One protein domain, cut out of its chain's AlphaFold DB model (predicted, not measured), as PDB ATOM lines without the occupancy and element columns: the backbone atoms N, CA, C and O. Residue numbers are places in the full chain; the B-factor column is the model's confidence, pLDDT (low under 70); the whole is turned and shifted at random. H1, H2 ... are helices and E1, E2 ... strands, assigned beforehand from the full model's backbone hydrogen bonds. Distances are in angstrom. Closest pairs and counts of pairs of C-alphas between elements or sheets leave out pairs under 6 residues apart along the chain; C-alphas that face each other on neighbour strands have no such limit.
ATOM      1  N   MET A  37       1.512 -26.840 -12.951       74.06
ATOM      2  CA  MET A  37       2.912 -27.198 -13.126       74.06
ATOM      3  C   MET A  37       3.036 -28.724 -13.063       74.06
ATOM      4  O   MET A  37       3.200 -29.308 -11.998       74.06
ATOM      5  N   GLY A  38       2.895 -29.383 -14.211       78.31
ATOM      6  CA  GLY A  38       2.945 -30.840 -14.317       78.31
ATOM      7  C   GLY A  38       2.372 -31.349 -15.636       78.31
ATOM      8  O   GLY A  38       2.133 -30.572 -16.563       78.31
ATOM      9  N   ASN A  39       2.160 -32.662 -15.711       84.94
ATOM     10  CA  ASN A  39       1.390 -33.270 -16.790       84.94
ATOM     11  C   ASN A  39      -0.084 -33.245 -16.396       84.94
ATOM     12  O   ASN A  39      -0.450 -33.811 -15.366       84.94
ATOM     13  N   ILE A  40      -0.919 -32.622 -17.221       92.25
ATOM     14  CA  ILE A  40      -2.362 -32.859 -17.167       92.25
ATOM     15  C   ILE A  40      -2.728 -33.927 -18.194       92.25
ATOM     16  O   ILE A  40      -2.043 -34.077 -19.208       92.25
ATOM     17  N   LEU A  41      -3.814 -34.650 -17.942       94.31
ATOM     18  CA  LEU A  41      -4.368 -35.601 -18.895       94.31
ATOM     19  C   LEU A  41      -5.473 -34.917 -19.693       94.31
ATOM     20  O   LEU A  41      -6.425 -34.387 -19.123       94.31
ATOM     21  N   LEU A  42      -5.338 -34.921 -21.017       95.31
ATOM     22  CA  LEU A  42      -6.407 -34.496 -21.912       95.31
ATOM     23  C   LEU A  42      -7.250 -35.709 -22.292       95.31
ATOM     24  O   LEU A  42      -6.771 -36.648 -22.941       95.31
ATOM     25  N   GLU A  43      -8.519 -35.645 -21.913       94.88
ATOM     26  CA  GLU A  43      -9.529 -36.665 -22.164       94.88
ATOM     27  C   GLU A  43     -10.666 -36.092 -23.025       94.88
ATOM     28  O   GLU A  43     -10.834 -34.871 -23.115       94.88
ATOM     29  N   PRO A  44     -11.433 -36.942 -23.731       93.69
ATOM     30  CA  PRO A  44     -12.655 -36.499 -24.393       93.69
ATOM     31  C   PRO A  44     -13.644 -35.886 -23.386       93.69
ATOM     32  O   PRO A  44     -13.667 -36.320 -22.237       93.69
ATOM     33  N   PRO A  45     -14.491 -34.930 -23.806       93.06
ATOM     34  CA  PRO A  45     -15.554 -34.428 -22.942       93.06
ATOM     35  C   PRO A  45     -16.566 -35.537 -22.630       93.06
ATOM     36  O   PRO A  45     -16.886 -36.350 -23.500       93.06
ATOM     37  N   GLU A  46     -17.116 -35.543 -21.418       88.56
ATOM     38  CA  GLU A  46     -18.273 -36.381 -21.087       88.56
ATOM     39  C   GLU A  46     -19.472 -36.011 -21.975       88.56
ATOM     40  O   GLU A  46     -19.665 -34.822 -22.249       88.56
ATOM     41  N   PRO A  47     -20.283 -36.982 -22.444       91.19
ATOM     42  CA  PRO A  47     -20.277 -38.429 -22.182       91.19
ATOM     43  C   PRO A  47     -19.492 -39.261 -23.226       91.19
ATOM     44  O   PRO A  47     -19.799 -40.435 -23.482       91.19
ATOM     45  N   VAL A  48     -18.521 -38.674 -23.933       92.81
ATOM     46  CA  VAL A  48     -17.860 -39.338 -25.064       92.81
ATOM     47  C   VAL A  48     -16.952 -40.473 -24.597       92.81
ATOM     48  O   VAL A  48     -15.840 -40.259 -24.126       92.81
ATOM     49  N   LYS A  49     -17.350 -41.719 -24.882       91.62
ATOM     50  CA  LYS A  49     -16.498 -42.889 -24.626       91.62
ATOM     51  C   LYS A  49     -15.174 -42.814 -25.399       91.62
ATOM     52  O   LYS A  49     -15.147 -42.888 -26.637       91.62
ATOM     53  N   ALA A  50     -14.069 -42.741 -24.659       90.81
ATOM     54  CA  ALA A  50     -12.721 -42.695 -25.209       90.81
ATOM     55  C   ALA A  50     -12.394 -43.948 -26.043       90.81
ATOM     56  O   ALA A  50     -12.628 -45.087 -25.642       90.81
ATOM     57  N   LYS A  51     -11.836 -43.730 -27.242       91.69
ATOM     58  CA  LYS A  51     -11.336 -44.797 -28.141       91.69
ATOM     59  C   LYS A  51      -9.810 -44.881 -28.184       91.69
ATOM     60  O   LYS A  51      -9.251 -45.696 -28.920       91.69
ATOM     61  N   LYS A  52      -9.148 -43.956 -27.501       94.19
ATOM     62  CA  LYS A  52      -7.701 -43.783 -27.417       94.19
ATOM     63  C   LYS A  52      -7.366 -43.436 -25.975       94.19
ATOM     64  O   LYS A  52      -8.231 -42.923 -25.272       94.19
ATOM     65  N   SER A  53      -6.137 -43.728 -25.574       96.06
ATOM     66  CA  SER A  53      -5.611 -43.303 -24.282       96.06
ATOM     67  C   SER A  53      -5.674 -41.781 -24.129       96.06
ATOM     68  O   SER A  53      -5.616 -41.066 -25.141       96.06
ATOM     69  N   PRO A  54      -5.775 -41.286 -22.885       96.56
ATOM     70  CA  PRO A  54      -5.570 -39.876 -22.576       96.56
ATOM     71  C   PRO A  54      -4.216 -39.378 -23.093       96.56
ATOM     72  O   PRO A  54      -3.269 -40.156 -23.240       96.56
ATOM     73  N   VAL A  55      -4.132 -38.084 -23.391       96.75
ATOM     74  CA  VAL A  55      -2.883 -37.448 -23.838       96.75
ATOM     75  C   VAL A  55      -2.222 -36.752 -22.658       96.75
ATOM     76  O   VAL A  55      -2.827 -35.863 -22.064       96.75
ATOM     77  N   ASP A  56      -0.965 -37.092 -22.378       95.50
ATOM     78  CA  ASP A  56      -0.133 -36.332 -21.445       95.50
ATOM     79  C   ASP A  56       0.202 -34.952 -22.021       95.50
ATOM     80  O   ASP A  56       0.837 -34.832 -23.077       95.50
ATOM     81  N   PHE A  57      -0.176 -33.899 -21.302       95.44
ATOM     82  CA  PHE A  57       0.069 -32.519 -21.692       95.44
ATOM     83  C   PHE A  57       0.873 -31.758 -20.622       95.44
ATOM     84  O   PHE A  57       0.308 -31.262 -19.646       95.44
ATOM     85  N   PRO A  58       2.204 -31.643 -20.795       93.50
ATOM     86  CA  PRO A  58       3.040 -30.777 -19.970       93.50
ATOM     87  C   PRO A  58       2.975 -29.319 -20.439       93.50
ATOM     88  O   PRO A  58       3.538 -28.969 -21.485       93.50
ATOM     89  N   HIS A  59       2.382 -28.438 -19.632       92.94
ATOM     90  CA  HIS A  59       2.389 -26.990 -19.895       92.94
ATOM     91  C   HIS A  59       3.810 -26.420 -20.000       92.94
ATOM     92  O   HIS A  59       4.087 -25.601 -20.873       92.94
ATOM     93  N   SER A  60       4.745 -26.931 -19.192       91.69
ATOM     94  CA  SER A  60       6.144 -26.483 -19.164       91.69
ATOM     95  C   SER A  60       6.861 -26.582 -20.513       91.69
ATOM     96  O   SER A  60       7.779 -25.811 -20.784       91.69
ATOM     97  N   ARG A  61       6.432 -27.491 -21.399       92.62
ATOM     98  CA  ARG A  61       6.998 -27.625 -22.754       92.62
ATOM     99  C   ARG A  61       6.481 -26.582 -23.744       92.62
ATOM    100  O   ARG A  61       6.997 -26.508 -24.854       92.62
ATOM    101  N   HIS A  62       5.495 -25.787 -23.342       93.94
ATOM    102  CA  HIS A  62       4.805 -24.817 -24.185       93.94
ATOM    103  C   HIS A  62       4.901 -23.378 -23.649       93.94
ATOM    104  O   HIS A  62       4.319 -22.481 -24.241       93.94
ATOM    105  N   PHE A  63       5.678 -23.118 -22.592       91.62
ATOM    106  CA  PHE A  63       5.848 -21.770 -22.019       91.62
ATOM    107  C   PHE A  63       6.590 -20.772 -22.914       91.62
ATOM    108  O   PHE A  63       6.601 -19.581 -22.630       91.62
ATOM    109  N   PHE A  64       7.177 -21.237 -24.015       91.62
ATOM    110  CA  PHE A  64       7.701 -20.353 -25.056       91.62
ATOM    111  C   PHE A  64       6.601 -19.718 -25.920       91.62
ATOM    112  O   PHE A  64       6.907 -18.868 -26.754       91.62
ATOM    113  N   TYR A  65       5.344 -20.136 -25.754       93.56
ATOM    114  CA  TYR A  65       4.192 -19.581 -26.453       93.56
ATOM    115  C   TYR A  65       3.354 -18.726 -25.508       93.56
ATOM    116  O   TYR A  65       3.189 -19.057 -24.335       93.56
ATOM    117  N   ASP A  66       2.780 -17.653 -26.051       94.38
ATOM    118  CA  ASP A  66       1.788 -16.851 -25.340       94.38
ATOM    119  C   ASP A  66       0.581 -17.724 -24.964       94.38
ATOM    120  O   ASP A  66       0.112 -18.516 -25.789       94.38
ATOM    121  N   CYS A  67       0.057 -17.578 -23.745       93.25
ATOM    122  CA  CYS A  67      -1.083 -18.352 -23.251       93.25
ATOM    123  C   CYS A  67      -2.299 -18.261 -24.189       93.25
ATOM    124  O   CYS A  67      -2.982 -19.268 -24.404       93.25
ATOM    125  N   LYS A  68      -2.528 -17.094 -24.811       95.12
ATOM    126  CA  LYS A  68      -3.612 -16.848 -25.773       95.12
ATOM    127  C   LYS A  68      -3.417 -17.583 -27.102       95.12
ATOM    128  O   LYS A  68      -4.363 -17.712 -27.871       95.12
ATOM    129  N   THR A  69      -2.235 -18.143 -27.368       96.06
ATOM    130  CA  THR A  69      -2.018 -19.035 -28.523       96.06
ATOM    131  C   THR A  69      -2.910 -20.276 -28.437       96.06
ATOM    132  O   THR A  69      -3.444 -20.729 -29.447       96.06
ATOM    133  N   CYS A  70      -3.082 -20.821 -27.228       96.31
ATOM    134  CA  CYS A  70      -3.916 -21.996 -26.976       96.31
ATOM    135  C   CYS A  70      -5.261 -21.595 -26.362       96.31
ATOM    136  O   CYS A  70      -6.315 -22.003 -26.846       96.31
ATOM    137  N   HIS A  71      -5.235 -20.750 -25.332       95.81
ATOM    138  CA  HIS A  71      -6.423 -20.189 -24.695       95.81
ATOM    139  C   HIS A  71      -6.868 -18.929 -25.431       95.81
ATOM    140  O   HIS A  71      -6.878 -17.831 -24.893       95.81
ATOM    141  N   HIS A  72      -7.232 -19.091 -26.696       96.50
ATOM    142  CA  HIS A  72      -7.491 -17.989 -27.624       96.50
ATOM    143  C   HIS A  72      -8.771 -17.180 -27.343       96.50
ATOM    144  O   HIS A  72      -9.111 -16.298 -28.123       96.50
ATOM    145  N   GLN A  73      -9.508 -17.514 -26.282       95.88
ATOM    146  CA  GLN A  73     -10.635 -16.734 -25.748       95.88
ATOM    147  C   GLN A  73     -10.311 -16.123 -24.376       95.88
ATOM    148  O   GLN A  73     -11.187 -15.571 -23.721       95.88
ATOM    149  N   TRP A  74      -9.081 -16.292 -23.883       94.75
ATOM    150  CA  TRP A  74      -8.671 -15.756 -22.595       94.75
ATOM    151  C   TRP A  74      -8.233 -14.303 -22.736       94.75
ATOM    152  O   TRP A  74      -7.381 -13.974 -23.564       94.75
ATOM    153  N   GLU A  75      -8.775 -13.440 -21.881       91.62
ATOM    154  CA  GLU A  75      -8.504 -12.003 -21.943       91.62
ATOM    155  C   GLU A  75      -7.296 -11.557 -21.111       91.62
ATOM    156  O   GLU A  75      -6.728 -10.503 -21.392       91.62
ATOM    157  N   GLY A  76      -6.773 -12.414 -20.228       88.19
ATOM    158  CA  GLY A  76      -5.558 -12.146 -19.443       88.19
ATOM    159  C   GLY A  76      -5.802 -11.995 -17.941       88.19
ATOM    160  O   GLY A  76      -4.865 -12.088 -17.156       88.19
ATOM    161  N   ASP A  77      -7.053 -11.786 -17.546       85.25
ATOM    162  CA  ASP A  77      -7.472 -11.427 -16.186       85.25
ATOM    163  C   ASP A  77      -8.581 -12.333 -15.626       85.25
ATOM    164  O   ASP A  77      -8.940 -12.233 -14.459       85.25
ATOM    165  N   THR A  78      -9.114 -13.237 -16.448       88.00
ATOM    166  CA  THR A  78     -10.198 -14.155 -16.081       88.00
ATOM    167  C   THR A  78      -9.701 -15.579 -15.859       88.00
ATOM    168  O   THR A  78      -8.631 -15.974 -16.327       88.00
ATOM    169  N   GLN A  79     -10.505 -16.398 -15.180       88.69
ATOM    170  CA  GLN A  79     -10.250 -17.831 -15.079       88.69
ATOM    171  C   GLN A  79     -10.279 -18.484 -16.469       88.69
ATOM    172  O   GLN A  79     -11.282 -18.427 -17.189       88.69
ATOM    173  N   ILE A  80      -9.188 -19.172 -16.813       91.00
ATOM    174  CA  ILE A  80      -9.064 -19.918 -18.065       91.00
ATOM    175  C   ILE A  80     -10.118 -21.032 -18.127       91.00
ATOM    176  O   ILE A  80     -10.236 -21.849 -17.211       91.00
ATOM    177  N   GLN A  81     -10.856 -21.067 -19.239       92.69
ATOM    178  CA  GLN A  81     -11.896 -22.056 -19.518       92.69
ATOM    179  C   GLN A  81     -11.346 -23.283 -20.258       92.69
ATOM    180  O   GLN A  81     -10.340 -23.208 -20.972       92.69
ATOM    181  N   ASN A  82     -12.041 -24.416 -20.122       92.94
ATOM    182  CA  ASN A  82     -11.762 -25.616 -20.908       92.94
ATOM    183  C   ASN A  82     -12.186 -25.408 -22.376       92.94
ATOM    184  O   ASN A  82     -13.160 -24.718 -22.671       92.94
ATOM    185  N   CYS A  83     -11.480 -26.047 -23.308       96.06
ATOM    186  CA  CYS A  83     -11.796 -26.032 -24.735       96.06
ATOM    187  C   CYS A  83     -13.232 -26.497 -25.034       96.06
ATOM    188  O   CYS A  83     -13.854 -26.009 -25.976       96.06
ATOM    189  N   THR A  84     -13.743 -27.455 -24.256       96.44
ATOM    190  CA  THR A  84     -15.043 -28.108 -24.477       96.44
ATOM    191  C   THR A  84     -16.161 -27.552 -23.594       96.44
ATOM    192  O   THR A  84     -17.178 -28.219 -23.418       96.44
ATOM    193  N   THR A  85     -15.988 -26.361 -23.010       95.44
ATOM    194  CA  THR A  85     -17.087 -25.649 -22.344       95.44
ATOM    195  C   THR A  85     -18.248 -25.440 -23.326       95.44
ATOM    196  O   THR A  85     -18.031 -25.274 -24.528       95.44
ATOM    197  N   SER A  86     -19.487 -25.472 -22.824       95.19
ATOM    198  CA  SER A  86     -20.686 -25.314 -23.656       95.19
ATOM    199  C   SER A  86     -20.622 -24.041 -24.510       95.19
ATOM    200  O   SER A  86     -20.276 -22.967 -24.018       95.19
ATOM    201  N   GLY A  87     -20.935 -24.174 -25.800       93.81
ATOM    202  CA  GLY A  87     -20.831 -23.116 -26.805       93.81
ATOM    203  C   GLY A  87     -19.459 -22.996 -27.481       93.81
ATOM    204  O   GLY A  87     -19.332 -22.223 -28.433       93.81
ATOM    205  N   CYS A  88     -18.445 -23.750 -27.039       95.81
ATOM    206  CA  CYS A  88     -17.087 -23.714 -27.586       95.81
ATOM    207  C   CYS A  88     -16.817 -24.904 -28.530       95.81
ATOM    208  O   CYS A  88     -17.442 -25.032 -29.586       95.81
ATOM    209  N   HIS A  89     -15.860 -25.769 -28.186       96.25
ATOM    210  CA  HIS A  89     -15.546 -26.991 -28.927       96.25
ATOM    211  C   HIS A  89     -16.257 -28.204 -28.311       96.25
ATOM    212  O   HIS A  89     -15.640 -29.233 -28.040       96.25
ATOM    213  N   ASP A  90     -17.550 -28.051 -28.040       95.25
ATOM    214  CA  ASP A  90     -18.391 -28.963 -27.261       95.25
ATOM    215  C   ASP A  90     -19.124 -30.017 -28.105       95.25
ATOM    216  O   ASP A  90     -19.780 -30.908 -27.568       95.25
ATOM    217  N   LEU A  91     -19.001 -29.978 -29.434       94.12
ATOM    218  CA  LEU A  91     -19.651 -30.972 -30.276       94.12
ATOM    219  C   LEU A  91     -18.934 -32.322 -30.136       94.12
ATOM    220  O   LEU A  91     -17.746 -32.448 -30.421       94.12
ATOM    221  N   GLU A  92     -19.680 -33.358 -29.763       92.50
ATOM    222  CA  GLU A  92     -19.164 -34.706 -29.481       92.50
ATOM    223  C   GLU A  92     -19.000 -35.590 -30.725       92.50
ATOM    224  O   GLU A  92     -18.158 -36.495 -30.789       92.50
ATOM    225  N   LYS A  93     -19.855 -35.364 -31.726       89.12
ATOM    226  CA  LYS A  93     -19.953 -36.192 -32.931       89.12
ATOM    227  C   LYS A  93     -19.364 -35.451 -34.116       89.12
ATOM    228  O   LYS A  93     -19.635 -34.280 -34.344       89.12
ATOM    229  N   SER A  94     -18.585 -36.176 -34.915       86.50
ATOM    230  CA  SER A  94     -18.020 -35.633 -36.148       86.50
ATOM    231  C   SER A  94     -19.141 -35.140 -37.081       86.50
ATOM    232  O   SER A  94     -19.994 -35.951 -37.456       86.50
ATOM    233  N   PRO A  95     -19.113 -33.864 -37.517       79.75
ATOM    234  CA  PRO A  95     -20.113 -33.301 -38.428       79.75
ATOM    235  C   PRO A  95     -20.207 -34.060 -39.751       79.75
ATOM    236  O   PRO A  95     -21.283 -34.203 -40.319       79.75
ATOM    237  N   THR A  96     -19.092 -34.630 -40.216       68.56
ATOM    238  CA  THR A  96     -19.017 -35.441 -41.440       68.56
ATOM    239  C   THR A  96     -19.855 -36.722 -41.372       68.56
ATOM    240  O   THR A  96     -20.126 -37.325 -42.405       68.56
ATOM    241  N   ARG A  97     -20.259 -37.159 -40.171       60.72
ATOM    242  CA  ARG A  97     -21.131 -38.328 -39.964       60.72
ATOM    243  C   ARG A  97     -22.614 -37.967 -39.849       60.72
ATOM    244  O   ARG A  97     -23.425 -38.883 -39.798       60.72
ATOM    245  N   LEU A  98     -22.968 -36.679 -39.803       59.28
ATOM    246  CA  LEU A  98     -24.346 -36.212 -39.598       59.28
ATOM    247  C   LEU A  98     -25.159 -36.050 -40.894       59.28
ATOM    248  O   LEU A  98     -26.329 -35.692 -40.829       59.28
ATOM    249  N   GLY A  99     -24.593 -36.357 -42.063       48.28
ATOM    250  CA  GLY A  99     -25.335 -36.362 -43.326       48.28
ATOM    251  C   GLY A  99     -24.534 -35.797 -44.492       48.28
ATOM    252  O   GLY A  99     -23.554 -35.084 -44.318       48.28
ATOM    253  N   LYS A 100     -24.935 -36.198 -45.696       47.62
ATOM    254  CA  LYS A 100     -24.262 -36.025 -46.989       47.62
ATOM    255  C   LYS A 100     -23.822 -34.578 -47.289       47.62
ATOM    256  O   LYS A 100     -24.639 -33.668 -47.267       47.62
ATOM    257  N   GLY A 101     -22.578 -34.428 -47.752       54.22
ATOM    258  CA  GLY A 101     -22.111 -33.253 -48.503       54.22
ATOM    259  C   GLY A 101     -21.373 -32.207 -47.662       54.22
ATOM    260  O   GLY A 101     -21.830 -31.840 -46.594       54.22
ATOM    261  N   LYS A 102     -20.205 -31.774 -48.168       55.72
ATOM    262  CA  LYS A 102     -19.316 -30.687 -47.694       55.72
ATOM    263  C   LYS A 102     -19.406 -30.367 -46.195       55.72
ATOM    264  O   LYS A 102     -20.304 -29.673 -45.739       55.72
ATOM    265  N   SER A 103     -18.399 -30.804 -45.441       64.88
ATOM    266  CA  SER A 103     -18.304 -30.534 -44.007       64.88
ATOM    267  C   SER A 103     -18.472 -29.039 -43.701       64.88
ATOM    268  O   SER A 103     -17.668 -28.228 -44.170       64.88
ATOM    269  N   ASN A 104     -19.491 -28.676 -42.921       80.62
ATOM    270  CA  ASN A 104     -19.675 -27.304 -42.458       80.62
ATOM    271  C   ASN A 104     -18.446 -26.901 -41.620       80.62
ATOM    272  O   ASN A 104     -18.132 -27.544 -40.617       80.62
ATOM    273  N   LYS A 105     -17.730 -25.857 -42.061       84.12
ATOM    274  CA  LYS A 105     -16.494 -25.385 -41.421       84.12
ATOM    275  C   LYS A 105     -16.725 -24.997 -39.960       84.12
ATOM    276  O   LYS A 105     -15.887 -25.316 -39.127       84.12
ATOM    277  N   GLU A 106     -17.855 -24.371 -39.651       86.94
ATOM    278  CA  GLU A 106     -18.203 -23.978 -38.286       86.94
ATOM    279  C   GLU A 106     -18.437 -25.205 -37.399       86.94
ATOM    280  O   GLU A 106     -17.813 -25.334 -36.348       86.94
ATOM    281  N   LEU A 107     -19.248 -26.165 -37.856       89.06
ATOM    282  CA  LEU A 107     -19.479 -27.407 -37.107       89.06
ATOM    283  C   LEU A 107     -18.184 -28.206 -36.922       89.06
ATOM    284  O   LEU A 107     -17.971 -28.821 -35.879       89.06
ATOM    285  N   ASN A 108     -17.298 -28.196 -37.922       89.88
ATOM    286  CA  ASN A 108     -15.987 -28.825 -37.801       89.88
ATOM    287  C   ASN A 108     -15.135 -28.166 -36.723       89.88
ATOM    288  O   ASN A 108     -14.432 -28.890 -36.028       89.88
ATOM    289  N   LEU A 109     -15.174 -26.839 -36.594       91.00
ATOM    290  CA  LEU A 109     -14.449 -26.136 -35.539       91.00
ATOM    291  C   LEU A 109     -15.045 -26.450 -34.167       91.00
ATOM    292  O   LEU A 109     -14.279 -26.698 -33.247       91.00
ATOM    293  N   LYS A 110     -16.373 -26.545 -34.039       94.12
ATOM    294  CA  LYS A 110     -17.043 -26.941 -32.784       94.12
ATOM    295  C   LYS A 110     -16.762 -28.391 -32.369       94.12
ATOM    296  O   LYS A 110     -16.914 -28.735 -31.206       94.12
ATOM    297  N   TYR A 111     -16.334 -29.260 -33.286       94.94
ATOM    298  CA  TYR A 111     -15.995 -30.648 -32.962       94.94
ATOM    299  C   TYR A 111     -14.705 -30.737 -32.133       94.94
ATOM    300  O   TYR A 111     -13.622 -30.462 -32.660       94.94
ATOM    301  N   TYR A 112     -14.795 -31.209 -30.879       95.56
ATOM    302  CA  TYR A 112     -13.670 -31.226 -29.924       95.56
ATOM    303  C   TYR A 112     -12.387 -31.822 -30.520       95.56
ATOM    304  O   TYR A 112     -11.303 -31.247 -30.439       95.56
ATOM    305  N   LYS A 113     -12.505 -32.965 -31.209       94.56
ATOM    306  CA  LYS A 113     -11.357 -33.668 -31.790       94.56
ATOM    307  C   LYS A 113     -10.669 -32.837 -32.870       94.56
ATOM    308  O   LYS A 113      -9.447 -32.890 -32.987       94.56
ATOM    309  N   THR A 114     -11.436 -32.103 -33.675       94.81
ATOM    310  CA  THR A 114     -10.872 -31.198 -34.681       94.81
ATOM    311  C   THR A 114     -10.128 -30.056 -34.005       94.81
ATOM    312  O   THR A 114      -9.021 -29.751 -34.437       94.81
ATOM    313  N   ALA A 115     -10.686 -29.467 -32.943       95.69
ATOM    314  CA  ALA A 115     -10.048 -28.380 -32.204       95.69
ATOM    315  C   ALA A 115      -8.673 -28.799 -31.657       95.69
ATOM    316  O   ALA A 115      -7.657 -28.209 -32.034       95.69
ATOM    317  N   TYR A 116      -8.616 -29.897 -30.891       97.19
ATOM    318  CA  TYR A 116      -7.358 -30.434 -30.361       97.19
ATOM    319  C   TYR A 116      -6.366 -30.796 -31.474       97.19
ATOM    320  O   TYR A 116      -5.199 -30.408 -31.435       97.19
ATOM    321  N   HIS A 117      -6.804 -31.528 -32.503       96.94
ATOM    322  CA  HIS A 117      -5.892 -31.968 -33.558       96.94
ATOM    323  C   HIS A 117      -5.370 -30.815 -34.420       96.94
ATOM    324  O   HIS A 117      -4.206 -30.857 -34.818       96.94
ATOM    325  N   ASN A 118      -6.186 -29.804 -34.711       95.75
ATOM    326  CA  ASN A 118      -5.740 -28.652 -35.488       95.75
ATOM    327  C   ASN A 118      -4.686 -27.851 -34.723       95.75
ATOM    328  O   ASN A 118      -3.645 -27.543 -35.302       95.75
ATOM    329  N   LEU A 119      -4.920 -27.580 -33.436       96.94
ATOM    330  CA  LEU A 119      -3.988 -26.828 -32.600       96.94
ATOM    331  C   LEU A 119      -2.668 -27.591 -32.411       96.94
ATOM    332  O   LEU A 119      -1.605 -27.123 -32.820       96.94
ATOM    333  N   CYS A 120      -2.733 -28.803 -31.853       97.44
ATOM    334  CA  CYS A 120      -1.536 -29.538 -31.446       97.44
ATOM    335  C   CYS A 120      -0.748 -30.060 -32.655       97.44
ATOM    336  O   CYS A 120       0.456 -29.837 -32.786       97.44
ATOM    337  N   ILE A 121      -1.417 -30.768 -33.573       97.75
ATOM    338  CA  ILE A 121      -0.729 -31.407 -34.703       97.75
ATOM    339  C   ILE A 121      -0.325 -30.358 -35.744       97.75
ATOM    340  O   ILE A 121       0.695 -30.547 -36.409       97.75
ATOM    341  N   GLY A 122      -1.087 -29.266 -35.882       97.00
ATOM    342  CA  GLY A 122      -0.767 -28.158 -36.782       97.00
ATOM    343  C   GLY A 122       0.595 -27.550 -36.465       97.00
ATOM    344  O   GLY A 122       1.513 -27.655 -37.285       97.00
ATOM    345  N   CYS A 123       0.757 -27.026 -35.247       97.19
ATOM    346  CA  CYS A 123       2.013 -26.419 -34.799       97.19
ATOM    347  C   CYS A 123       3.188 -27.409 -34.881       97.19
ATOM    348  O   CYS A 123       4.218 -27.119 -35.497       97.19
ATOM    349  N   HIS A 124       3.020 -28.635 -34.367       97.81
ATOM    350  CA  HIS A 124       4.092 -29.635 -34.381       97.81
ATOM    351  C   HIS A 124       4.544 -30.004 -35.803       97.81
ATOM    352  O   HIS A 124       5.744 -30.180 -36.053       97.81
ATOM    353  N   LYS A 125       3.605 -30.117 -36.754       97.50
ATOM    354  CA  LYS A 125       3.927 -30.367 -38.168       97.50
ATOM    355  C   LYS A 125       4.653 -29.187 -38.788       97.50
ATOM    356  O   LYS A 125       5.634 -29.413 -39.491       97.50
ATOM    357  N   GLU A 126       4.203 -27.964 -38.534       96.69
ATOM    358  CA  GLU A 126       4.842 -26.758 -39.059       96.69
ATOM    359  C   GLU A 126       6.297 -26.655 -38.598       96.69
ATOM    360  O   GLU A 126       7.200 -26.543 -39.430       96.69
ATOM    361  N   MET A 127       6.549 -26.807 -37.297       95.69
ATOM    362  CA  MET A 127       7.908 -26.821 -36.749       95.69
ATOM    363  C   MET A 127       8.758 -27.932 -37.367       95.69
ATOM    364  O   MET A 127       9.907 -27.710 -37.742       95.69
ATOM    365  N   LYS A 128       8.186 -29.131 -37.537       95.75
ATOM    366  CA  LYS A 128       8.890 -30.252 -38.168       95.75
ATOM    367  C   LYS A 128       9.275 -29.947 -39.618       95.75
ATOM    368  O   LYS A 128      10.363 -30.325 -40.048       95.75
ATOM    369  N   MET A 129       8.395 -29.291 -40.372       95.19
ATOM    370  CA  MET A 129       8.674 -28.877 -41.749       95.19
ATOM    371  C   MET A 129       9.763 -27.804 -41.798       95.19
ATOM    372  O   MET A 129      10.707 -27.961 -42.571       95.19
ATOM    373  N   LYS A 130       9.682 -26.780 -40.937       94.06
ATOM    374  CA  LYS A 130      10.707 -25.728 -40.816       94.06
ATOM    375  C   LYS A 130      12.076 -26.317 -40.475       94.06
ATOM    376  O   LYS A 130      13.047 -26.030 -41.166       94.06
ATOM    377  N   ASN A 131      12.139 -27.218 -39.494       93.19
ATOM    378  CA  ASN A 131      13.373 -27.917 -39.137       93.19
ATOM    379  C   ASN A 131      13.942 -28.698 -40.326       93.19
ATOM    380  O   ASN A 131      15.107 -28.529 -40.663       93.19
ATOM    381  N   LYS A 132      13.109 -29.473 -41.031       92.81
ATOM    382  CA  LYS A 132      13.542 -30.230 -42.216       92.81
ATOM    383  C   LYS A 132      14.045 -29.323 -43.346       92.81
ATOM    384  O   LYS A 132      14.940 -29.713 -44.091       92.81
ATOM    385  N   GLN A 133      13.456 -28.142 -43.520       92.88
ATOM    386  CA  GLN A 133      13.916 -27.169 -44.512       92.88
ATOM    387  C   GLN A 133      15.281 -26.590 -44.126       92.88
ATOM    388  O   GLN A 133      16.156 -26.498 -44.984       92.88
ATOM    389  N   LEU A 134      15.484 -26.269 -42.847       90.88
ATOM    390  CA  LEU A 134      16.768 -25.796 -42.332       90.88
ATOM    391  C   LEU A 134      17.862 -26.862 -42.471       90.88
ATOM    392  O   LEU A 134      18.932 -26.548 -42.980       90.88
ATOM    393  N   GLU A 135      17.575 -28.124 -42.141       89.56
ATOM    394  CA  GLU A 135      18.503 -29.253 -42.349       89.56
ATOM    395  C   GLU A 135      18.936 -29.382 -43.815       89.56
ATOM    396  O   GLU A 135      20.092 -29.670 -44.110       89.56
ATOM    397  N   LYS A 136      18.009 -29.144 -44.748       90.25
ATOM    398  CA  LYS A 136      18.272 -29.210 -46.192       90.25
ATOM    399  C   LYS A 136      18.966 -27.978 -46.758       90.25
ATOM    400  O   LYS A 136      19.512 -28.064 -47.852       90.25
ATOM    401  N   SER A 137      18.922 -26.844 -46.063       88.50
ATOM    402  CA  SER A 137      19.403 -25.560 -46.586       88.50
ATOM    403  C   SER A 137      20.927 -25.469 -46.726       88.50
ATOM    404  O   SER A 137      21.416 -24.458 -47.213       88.50
ATOM    405  N   GLN A 138      21.676 -26.492 -46.284       77.69
ATOM    406  CA  GLN A 138      23.148 -26.518 -46.230       77.69
ATOM    407  C   GLN A 138      23.772 -25.343 -45.449       77.69
ATOM    408  O   GLN A 138      24.992 -25.198 -45.413       77.69
ATOM    409  N   MET A 139      22.957 -24.522 -44.778       80.88
ATOM    410  CA  MET A 139      23.427 -23.461 -43.902       80.88
ATOM    411  C   MET A 139      24.024 -24.085 -42.643       80.88
ATOM    412  O   MET A 139      23.413 -24.953 -42.016       80.88
ATOM    413  N   ALA A 140      25.206 -23.615 -42.245       79.56
ATOM    414  CA  ALA A 140      25.790 -23.992 -40.968       79.56
ATOM    415  C   ALA A 140      24.872 -23.511 -39.831       79.56
ATOM    416  O   ALA A 140      24.742 -22.312 -39.571       79.56
ATOM    417  N   LEU A 141      24.209 -24.454 -39.165       81.81
ATOM    418  CA  LEU A 141      23.355 -24.159 -38.023       81.81
ATOM    419  C   LEU A 141      24.238 -23.804 -36.825       81.81
ATOM    420  O   LEU A 141      24.979 -24.643 -36.320       81.81
ATOM    421  N   LYS A 142      24.144 -22.556 -36.355       79.62
ATOM    422  CA  LYS A 142      24.865 -22.095 -35.155       79.62
ATOM    423  C   LYS A 142      24.375 -22.778 -33.875       79.62
ATOM    424  O   LYS A 142      25.107 -22.855 -32.897       79.62
ATOM    425  N   THR A 143      23.132 -23.256 -33.876       82.31
ATOM    426  CA  THR A 143      22.477 -23.894 -32.733       82.31
ATOM    427  C   THR A 143      21.707 -25.130 -33.177       82.31
ATOM    428  O   THR A 143      21.254 -25.222 -34.320       82.31
ATOM    429  N   LYS A 144      21.510 -26.077 -32.253       86.12
ATOM    430  CA  LYS A 144      20.650 -27.243 -32.480       86.12
ATOM    431  C   LYS A 144      19.229 -26.789 -32.830       86.12
ATOM    432  O   LYS A 144      18.717 -25.843 -32.234       86.12
ATOM    433  N   LEU A 145      18.595 -27.483 -33.773       86.75
ATOM    434  CA  LEU A 145      17.202 -27.220 -34.130       86.75
ATOM    435  C   LEU A 145      16.279 -27.444 -32.927       86.75
ATOM    436  O   LEU A 145      16.509 -28.378 -32.148       86.75
ATOM    437  N   PRO A 146      15.227 -26.621 -32.780       85.81
ATOM    438  CA  PRO A 146      14.287 -26.771 -31.683       85.81
ATOM    439  C   PRO A 146      13.611 -28.142 -31.759       85.81
ATOM    440  O   PRO A 146      13.209 -28.599 -32.833       85.81
ATOM    441  N   ALA A 147      13.471 -28.808 -30.612       88.38
ATOM    442  CA  ALA A 147      12.647 -30.005 -30.532       88.38
ATOM    443  C   ALA A 147      11.188 -29.645 -30.865       88.38
ATOM    444  O   ALA A 147      10.704 -28.579 -30.496       88.38
ATOM    445  N   THR A 148      10.493 -30.538 -31.568       94.06
ATOM    446  CA  THR A 148       9.063 -30.398 -31.877       94.06
ATOM    447  C   THR A 148       8.276 -31.531 -31.232       94.06
ATOM    448  O   THR A 148       8.821 -32.609 -30.968       94.06
ATOM    449  N   GLY A 149       6.994 -31.292 -30.978       95.19
ATOM    450  CA  GLY A 149       6.101 -32.274 -30.392       95.19
ATOM    451  C   GLY A 149       5.664 -33.392 -31.354       95.19
ATOM    452  O   GLY A 149       6.032 -33.441 -32.536       95.19
ATOM    453  N   PRO A 150       4.876 -34.353 -30.845       96.69
ATOM    454  CA  PRO A 150       4.412 -35.498 -31.617       96.69
ATOM    455  C   PRO A 150       3.393 -35.105 -32.698       96.69
ATOM    456  O   PRO A 150       2.485 -34.314 -32.475       96.69
ATOM    457  N   THR A 151       3.510 -35.719 -33.880       96.62
ATOM    458  CA  THR A 151       2.555 -35.547 -34.996       96.62
ATOM    459  C   THR A 151       1.792 -36.825 -35.349       96.62
ATOM    460  O   THR A 151       0.968 -36.818 -36.261       96.62
ATOM    461  N   GLY A 152       2.138 -37.954 -34.722       96.00
ATOM    462  CA  GLY A 152       1.579 -39.273 -35.023       96.00
ATOM    463  C   GLY A 152       0.664 -39.754 -33.906       96.00
ATOM    464  O   GLY A 152       0.975 -39.539 -32.739       96.00
ATOM    465  N   CYS A 153      -0.416 -40.457 -34.258       95.88
ATOM    466  CA  CYS A 153      -1.485 -40.830 -33.327       95.88
ATOM    467  C   CYS A 153      -0.965 -41.501 -32.049       95.88
ATOM    468  O   CYS A 153      -1.293 -41.053 -30.964       95.88
ATOM    469  N   ILE A 154      -0.121 -42.530 -32.182       96.38
ATOM    470  CA  ILE A 154       0.389 -43.314 -31.040       96.38
ATOM    471  C   ILE A 154       1.406 -42.523 -30.203       96.38
ATOM    472  O   ILE A 154       1.621 -42.821 -29.038       96.38
ATOM    473  N   LYS A 155       2.027 -41.493 -30.788       95.31
ATOM    474  CA  LYS A 155       2.980 -40.641 -30.070       95.31
ATOM    475  C   LYS A 155       2.285 -39.628 -29.155       95.31
ATOM    476  O   LYS A 155       2.924 -39.152 -28.231       95.31
ATOM    477  N   CYS A 156       1.021 -39.293 -29.437       96.19
ATOM    478  CA  CYS A 156       0.173 -38.497 -28.541       96.19
ATOM    479  C   CYS A 156      -0.717 -39.381 -27.659       96.19
ATOM    480  O   CYS A 156      -0.928 -39.060 -26.503       96.19
ATOM    481  N   HIS A 157      -1.230 -40.482 -28.218       96.88
ATOM    482  CA  HIS A 157      -2.088 -41.461 -27.556       96.88
ATOM    483  C   HIS A 157      -1.360 -42.815 -27.467       96.88
ATOM    484  O   HIS A 157      -1.557 -43.664 -28.351       96.88
TER     485      HIS A 157
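Overview. This is residues 37 to 157 of the 160 residues of the protein "Cytochrom_CIII domain-containing protein" of Desulfobacteraceae bacterium SEEP-SAG9 (UniProt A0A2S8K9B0). With little regular structure, long loops gather about one long helix, H3; a small strand hairpin, E1 and E2, lies off its side, and the chain folds back along H3 to short H4. Residues 97 to 102 and 136 to 143 stick out. The 121 printed residues hold two strands, then four helices, mostly helix, with 47 residues in named elements. The whole is loose, radius of gyration of the C-alphas 17.0 A, spanning 51 by 40 by 28 A.

Arrangement. E1, residues 39 to 42, and E2, residues 55 to 58, form an antiparallel hairpin; N 40 and O 57, 3.0 A apart, are within hydrogen-bond range. H1, residues 59 to 62, follows by a tight link. H2, residues 105 to 110, and H3, residues 112 to 136, are close but not clearly touching; their closest C-alphas, of Leu 109 and Ala 115, are 6.0 A apart. Their tilt, 71 degrees, is only just about perpendicular. The closest C-alphas of E2 and H4, residues 153 to 156, are those of Val 55 and Cys 156, 5.7 A apart. H2 and H3 have every O i to N i+4 pair within hydrogen-bond range; H1 and H4 are too short for one.

Along the chain. E1 begins at C-alpha 39 (1.390, -33.270, -16.790). H3 runs 35.9 A to C-alpha 136 (18.272, -29.210, -46.192).

Size, cuts and confidence. The farthest C-alphas, of Gly 99 and Lys 142, are 52.8 A apart. The printed part has no cut; links E1 to E2, H1 to H2 and H3 to H4 are long. Residues 96 to 103 have pLDDT under 70.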